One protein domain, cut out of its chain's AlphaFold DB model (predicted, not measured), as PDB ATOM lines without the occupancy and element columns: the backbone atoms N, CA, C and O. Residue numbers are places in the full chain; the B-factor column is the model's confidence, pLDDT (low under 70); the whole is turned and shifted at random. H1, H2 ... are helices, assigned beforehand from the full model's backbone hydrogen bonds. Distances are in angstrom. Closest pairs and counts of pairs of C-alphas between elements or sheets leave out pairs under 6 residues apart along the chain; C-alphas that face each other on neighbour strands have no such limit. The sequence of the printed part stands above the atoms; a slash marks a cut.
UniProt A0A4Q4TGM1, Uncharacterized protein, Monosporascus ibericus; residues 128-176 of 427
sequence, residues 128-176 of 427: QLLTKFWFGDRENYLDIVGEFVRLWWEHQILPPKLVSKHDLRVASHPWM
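What this domain is: This is residues 128 to 176 of the 427 residues of an uncharacterized protein of Monosporascus ibericus (UniProt A0A4Q4TGM1). The model is a flat, open chain of three helices: the longest, H2, runs through the middle, with a shorter helix set crosswise near each of its ends, H1 at its beginning and H3 on its second half. After H2 a long loop swings out, with residues 153 to 158 sticking out, and turns back to H3. The printed part has 49 residues with three named helices, in the order H1, H2, H3, and no named strand; the class is all helix. The whole is only just loose, close to compact, with a radius of gyration of the C-alphas of 11.7 A and spans of 31 by 22 by 11 A.

How they stand to each other: Begin at H1, residues 128 to 135, which a tight link of 5 residues joins to H2, residues 141 to 152. H1 and H2 touch, and their closest C-alphas, those of Phe 135 and Tyr 141, are 7.2 A apart. Their lines are about perpendicular, at 85 degrees, and H2 touches H1 with residues 141 to 145 alone. Go on to H3, residues 165 to 172: H2 touches it with residues 147 to 151 alone, and the closest C-alphas, those of Phe 148 and Val 170, are 6.8 A apart. The lines of H2 and H3 are only just about perpendicular, at 71 degrees. H1 and H3 are apart. In H1, H2 and H3 every O i to N i+4 pair is within hydrogen-bond range.

Where its parts are: Find C-alpha 128 at (-49.434, 39.262, 43.552), where H1 begins; it runs 10.6 A to C-alpha 135. H2 runs 16.6 A from C-alpha 141 at (-43.380, 43.167, 49.858) to C-alpha 152. H3 runs 10.5 A from C-alpha 165 to C-alpha 172 at (-30.952, 51.916, 46.005).

The domain as a whole: The two C-alphas farthest apart, those of Leu 129 and Val 163, are 32.3 A apart. The link from H2 to H3, residues 153 to 164, is long. The printed part has no cut, its mean pLDDT is 83.7, and no printed residue is under 70.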
ATOM      1  N   GLN A 128     -49.506  39.307  42.084       72.38
ATOM      2  CA  GLN A 128     -49.434  39.262  43.552       72.38
ATOM      3  C   GLN A 128     -48.945  37.909  44.105       72.38
ATOM      4  O   GLN A 128     -48.130  37.873  45.025       72.38
ATOM      5  N   LEU A 129     -49.409  36.796  43.528       76.25
ATOM      6  CA  LEU A 129     -48.984  35.446  43.912       76.25
ATOM      7  C   LEU A 129     -47.548  35.160  43.453       76.25
ATOM      8  O   LEU A 129     -46.804  34.505  44.177       76.25
ATOM      9  N   LEU A 130     -47.146  35.683  42.287       79.69
ATOM     10  CA  LEU A 130     -45.762  35.603  41.801       79.69
ATOM     11  C   LEU A 130     -44.808  36.351  42.723       79.69
ATOM     12  O   LEU A 130     -43.785  35.805  43.118       79.69
ATOM     13  N   THR A 131     -45.168  37.575  43.105       77.75
ATOM     14  CA  THR A 131     -44.361  38.407  43.992       77.75
ATOM     15  C   THR A 131     -44.158  37.726  45.341       77.75
ATOM     16  O   THR A 131     -43.036  37.676  45.838       77.75
ATOM     17  N   LYS A 132     -45.220  37.136  45.904       80.38
ATOM     18  CA  LYS A 132     -45.128  36.362  47.144       80.38
ATOM     19  C   LYS A 132     -44.196  35.151  46.994       80.38
ATOM     20  O   LYS A 132     -43.374  34.889  47.863       80.38
ATOM     21  N   PHE A 133     -44.290  34.436  45.873       79.88
ATOM     22  CA  PHE A 133     -43.450  33.268  45.602       79.88
ATOM     23  C   PHE A 133     -41.968  33.624  45.397       79.88
ATOM     24  O   PHE A 133     -41.100  32.914  45.892       79.88
ATOM     25  N   TRP A 134     -41.664  34.711  44.681       77.44
ATOM     26  CA  TRP A 134     -40.285  35.111  44.374       77.44
ATOM     27  C   TRP A 134     -39.575  35.816  45.527       77.44
ATOM     28  O   TRP A 134     -38.370  35.650  45.683       77.44
ATOM     29  N   PHE A 135     -40.300  36.618  46.311       75.00
ATOM     30  CA  PHE A 135     -39.704  37.506  47.314       75.00
ATOM     31  C   PHE A 135     -40.057  37.129  48.763       75.00
ATOM     32  O   PHE A 135     -39.558  37.759  49.696       75.00
ATOM     33  N   GLY A 136     -40.872  36.089  48.959       77.00
ATOM     34  CA  GLY A 136     -41.242  35.552  50.268       77.00
ATOM     35  C   GLY A 136     -42.350  36.326  50.993       77.00
ATOM     36  O   GLY A 136     -42.964  37.251  50.461       77.00
ATOM     37  N   ASP A 137     -42.590  35.938  52.248       74.31
ATOM     38  CA  ASP A 137     -43.720  36.385  53.084       74.31
ATOM     39  C   ASP A 137     -43.404  37.643  53.915       74.31
ATOM     40  O   ASP A 137     -43.834  37.783  55.059       74.31
ATOM     41  N   ARG A 138     -42.630  38.583  53.365       77.81
ATOM     42  CA  ARG A 138     -42.387  39.867  54.040       77.81
ATOM     43  C   ARG A 138     -43.679  40.675  54.070       77.81
ATOM     44  O   ARG A 138     -44.345  40.734  53.057       77.81
ATOM     45  N   GLU A 139     -44.017  41.355  55.161       80.25
ATOM     46  CA  GLU A 139     -45.308  42.065  55.257       80.25
ATOM     47  C   GLU A 139     -45.440  43.243  54.270       80.25
ATOM     48  O   GLU A 139     -46.516  43.471  53.727       80.25
ATOM     49  N   ASN A 140     -44.339  43.938  53.957       83.44
ATOM     50  CA  ASN A 140     -44.317  45.117  53.077       83.44
ATOM     51  C   ASN A 140     -43.869  44.827  51.626       83.44
ATOM     52  O   ASN A 140     -43.552  45.745  50.873       83.44
ATOM     53  N   TYR A 141     -43.814  43.557  51.210       82.38
ATOM     54  CA  TYR A 141     -43.380  43.167  49.858       82.38
ATOM     55  C   TYR A 141     -44.206  43.800  48.727       82.38
ATOM     56  O   TYR A 141     -43.646  44.169  47.695       82.38
ATOM     57  N   LEU A 142     -45.526  43.932  48.909       83.81
ATOM     58  CA  LEU A 142     -46.414  44.534  47.911       83.81
ATOM     59  C   LEU A 142     -46.143  46.027  47.740       83.81
ATOM     60  O   LEU A 142     -46.172  46.505  46.607       83.81
ATOM     61  N   ASP A 143     -45.842  46.732  48.831       86.19
ATOM     62  CA  ASP A 143     -45.507  48.155  48.790       86.19
ATOM     63  C   ASP A 143     -44.190  48.358  48.044       86.19
ATOM     64  O   ASP A 143     -44.134  49.130  47.092       86.19
ATOM     65  N   ILE A 144     -43.171  47.564  48.387       85.94
ATOM     66  CA  ILE A 144     -41.861  47.602  47.733       85.94
ATOM     67  C   ILE A 144     -41.990  47.359  46.226       85.94
ATOM     68  O   ILE A 144     -41.459  48.118  45.415       85.94
ATOM     69  N   VAL A 145     -42.702  46.302  45.831       86.56
ATOM     70  CA  VAL A 145     -42.888  45.975  44.411       86.56
ATOM     71  C   VAL A 145     -43.752  47.020  43.715       86.56
ATOM     72  O   VAL A 145     -43.463  47.374  42.577       86.56
ATOM     73  N   GLY A 146     -44.769  47.558  44.387       87.25
ATOM     74  CA  GLY A 146     -45.589  48.647  43.868       87.25
ATOM     75  C   GLY A 146     -44.773  49.908  43.586       87.25
ATOM     76  O   GLY A 146     -44.901  50.479  42.502       87.25
ATOM     77  N   GLU A 147     -43.911  50.322  44.514       88.94
ATOM     78  CA  GLU A 147     -43.006  51.463  44.338       88.94
ATOM     79  C   GLU A 147     -42.004  51.218  43.209       88.94
ATOM     80  O   GLU A 147     -41.832  52.080  42.347       88.94
ATOM     81  N   PHE A 148     -41.402  50.028  43.150       87.88
ATOM     82  CA  PHE A 148     -40.424  49.694  42.114       87.88
ATOM     83  C   PHE A 148     -41.059  49.628  40.721       87.88
ATOM     84  O   PHE A 148     -40.500  50.149  39.758       87.88
ATOM     85  N   VAL A 149     -42.251  49.033  40.606       87.56
ATOM     86  CA  VAL A 149     -43.006  49.009  39.347       87.56
ATOM     87  C   VAL A 149     -43.335  50.432  38.921       87.56
ATOM     88  O   VAL A 149     -43.032  50.777  37.790       87.56
ATOM     89  N   ARG A 150     -43.878  51.280  39.805       89.62
ATOM     90  CA  ARG A 150     -44.189  52.683  39.467       89.62
ATOM     91  C   ARG A 150     -42.953  53.463  39.030       89.62
ATOM     92  O   ARG A 150     -43.041  54.215  38.067       89.62
ATOM     93  N   LEU A 151     -41.824  53.262  39.708       91.19
ATOM     94  CA  LEU A 151     -40.571  53.944  39.399       91.19
ATOM     95  C   LEU A 151     -40.065  53.623  37.985       91.19
ATOM     96  O   LEU A 151     -39.519  54.497  37.321       91.19
ATOM     97  N   TRP A 152     -40.244  52.383  37.522       89.94
ATOM     98  CA  TRP A 152     -39.683  51.923  36.247       89.94
ATOM     99  C   TRP A 152     -40.712  51.707  35.131       89.94
ATOM    100  O   TRP A 152     -40.315  51.458  33.996       89.94
ATOM    101  N   TRP A 153     -42.013  51.825  35.416       89.19
ATOM    102  CA  TRP A 153     -43.102  51.497  34.486       89.19
ATOM    103  C   TRP A 153     -43.005  52.242  33.153       89.19
ATOM    104  O   TRP A 153     -43.215  51.664  32.089       89.19
ATOM    105  N   GLU A 154     -42.655  53.526  33.205       89.06
ATOM    106  CA  GLU A 154     -42.592  54.397  32.028       89.06
ATOM    107  C   GLU A 154     -41.276  54.250  31.240       89.06
ATOM    108  O   GLU A 154     -41.103  54.845  30.174       89.06
ATOM    109  N   HIS A 155     -40.332  53.441  31.729       89.00
ATOM    110  CA  HIS A 155     -38.974  53.344  31.199       89.00
ATOM    111  C   HIS A 155     -38.743  52.012  30.489       89.00
ATOM    112  O   HIS A 155     -38.136  51.087  31.018       89.00
ATOM    113  N   GLN A 156     -39.209  51.940  29.240       85.38
ATOM    114  CA  GLN A 156     -39.216  50.704  28.450       85.38
ATOM    115  C   GLN A 156     -37.823  50.205  28.026       85.38
ATOM    116  O   GLN A 156     -37.665  49.017  27.762       85.38
ATOM    117  N   ILE A 157     -36.829  51.096  27.910       86.50
ATOM    118  CA  ILE A 157     -35.518  50.758  27.322       86.50
ATOM    119  C   ILE A 157     -34.392  50.867  28.352       86.50
ATOM    120  O   ILE A 157     -33.701  49.888  28.619       86.50
ATOM    121  N   LEU A 158     -34.185  52.057  28.923       83.88
ATOM    122  CA  LEU A 158     -33.147  52.305  29.922       83.88
ATOM    123  C   LEU A 158     -33.710  53.137  31.076       83.88
ATOM    124  O   LEU A 158     -34.480  54.070  30.825       83.88
ATOM    125  N   PRO A 159     -33.295  52.850  32.321       87.06
ATOM    126  CA  PRO A 159     -33.666  53.668  33.462       87.06
ATOM    127  C   PRO A 159     -33.101  55.088  33.296       87.06
ATOM    128  O   PRO A 159     -31.928  55.245  32.926       87.06
ATOM    129  N   PRO A 160     -33.886  56.145  33.565       86.75
ATOM    130  CA  PRO A 160     -33.369  57.498  33.572       86.75
ATOM    131  C   PRO A 160     -32.435  57.699  34.761       86.75
ATOM    132  O   PRO A 160     -32.424  56.957  35.745       86.75
ATOM    133  N   LYS A 161     -31.678  58.789  34.702       85.62
ATOM    134  CA  LYS A 161     -30.948  59.261  35.872       85.62
ATOM    135  C   LYS A 161     -31.928  59.900  36.855       85.62
ATOM    136  O   LYS A 161     -32.524  60.934  36.556       85.62
ATOM    137  N   LEU A 162     -32.061  59.286  38.024       87.31
ATOM    138  CA  LEU A 162     -32.938  59.759  39.090       87.31
ATOM    139  C   LEU A 162     -32.352  60.999  39.776       87.31
ATOM    140  O   LEU A 162     -31.155  61.064  40.059       87.31
ATOM    141  N   VAL A 163     -33.215  61.977  40.052       83.19
ATOM    142  CA  VAL A 163     -32.858  63.243  40.725       83.19
ATOM    143  C   VAL A 163     -33.617  63.401  42.046       83.19
ATOM    144  O   VAL A 163     -33.107  63.982  43.005       83.19
ATOM    145  N   SER A 164     -34.831  62.851  42.119       87.19
ATOM    146  CA  SER A 164     -35.643  62.821  43.333       87.19
ATOM    147  C   SER A 164     -34.950  61.999  44.419       87.19
ATOM    148  O   SER A 164     -34.532  60.863  44.199       87.19
ATOM    149  N   LYS A 165     -34.849  62.568  45.627       84.88
ATOM    150  CA  LYS A 165     -34.306  61.858  46.796       84.88
ATOM    151  C   LYS A 165     -35.130  60.619  47.145       84.88
ATOM    152  O   LYS A 165     -34.560  59.655  47.638       84.88
ATOM    153  N   HIS A 166     -36.445  60.667  46.933       86.56
ATOM    154  CA  HIS A 166     -37.327  59.533  47.188       86.56
ATOM    155  C   HIS A 166     -37.032  58.402  46.201       86.56
ATOM    156  O   HIS A 166     -36.675  57.310  46.623       86.56
ATOM    157  N   ASP A 167     -37.029  58.701  44.906       88.31
ATOM    158  CA  ASP A 167     -36.776  57.728  43.841       88.31
ATOM    159  C   ASP A 167     -35.388  57.093  43.979       88.31
ATOM    160  O   ASP A 167     -35.230  55.886  43.825       88.31
ATOM    161  N   LEU A 168     -34.373  57.892  44.338       85.38
ATOM    162  CA  LEU A 168     -33.027  57.393  44.629       85.38
ATOM    163  C   LEU A 168     -33.009  56.414  45.809       85.38
ATOM    164  O   LEU A 168     -32.265  55.436  45.769       85.38
ATOM    165  N   ARG A 169     -33.816  56.656  46.852       83.81
ATOM    166  CA  ARG A 169     -33.946  55.729  47.987       83.81
ATOM    167  C   ARG A 169     -34.596  54.425  47.542       83.81
ATOM    168  O   ARG A 169     -33.988  53.376  47.747       83.81
ATOM    169  N   VAL A 170     -35.740  54.506  46.859       86.44
ATOM    170  CA  VAL A 170     -36.473  53.348  46.314       86.44
ATOM    171  C   VAL A 170     -35.580  52.512  45.388       86.44
ATOM    172  O   VAL A 170     -35.554  51.289  45.491       86.44
ATOM    173  N   ALA A 171     -34.793  53.155  44.523       86.69
ATOM    174  CA  ALA A 171     -33.890  52.475  43.596       86.69
ATOM    175  C   ALA A 171     -32.682  51.806  44.271       86.69
ATOM    176  O   ALA A 171     -32.130  50.860  43.716       86.69
ATOM    177  N   SER A 172     -32.231  52.322  45.417       81.44
ATOM    178  CA  SER A 172     -30.952  51.916  46.005       81.44
ATOM    179  C   SER A 172     -30.997  50.514  46.617       81.44
ATOM    180  O   SER A 172     -30.235  49.642  46.204       81.44
ATOM    181  N   HIS A 173     -31.882  50.283  47.589       78.75
ATOM    182  CA  HIS A 173     -31.958  49.022  48.326       78.75
ATOM    183  C   HIS A 173     -33.396  48.747  48.800       78.75
ATOM    184  O   HIS A 173     -33.645  48.690  50.001       78.75
ATOM    185  N   PRO A 174     -34.354  48.534  47.881       77.88
ATOM    186  CA  PRO A 174     -35.784  48.443  48.211       77.88
ATOM    187  C   PRO A 174     -36.122  47.300  49.184       77.88
ATOM    188  O   PRO A 174     -37.094  47.358  49.933       77.88
ATOM    189  N   TRP A 175     -35.307  46.242  49.191       79.81
ATOM    190  CA  TRP A 175     -35.501  45.078  50.057       79.81
ATOM    191  C   TRP A 175     -34.681  45.122  51.349       79.81
ATOM    192  O   TRP A 175     -34.897  44.290  52.233       79.81
ATOM    193  N   MET A 176     -33.790  46.099  51.514       83.62
ATOM    194  CA  MET A 176     -32.945  46.207  52.702       83.62
ATOM    195  C   MET A 176     -33.464  47.298  53.645       83.62
ATOM    196  O   MET A 176     -34.125  48.226  53.190       83.62
TER     197      MET A 176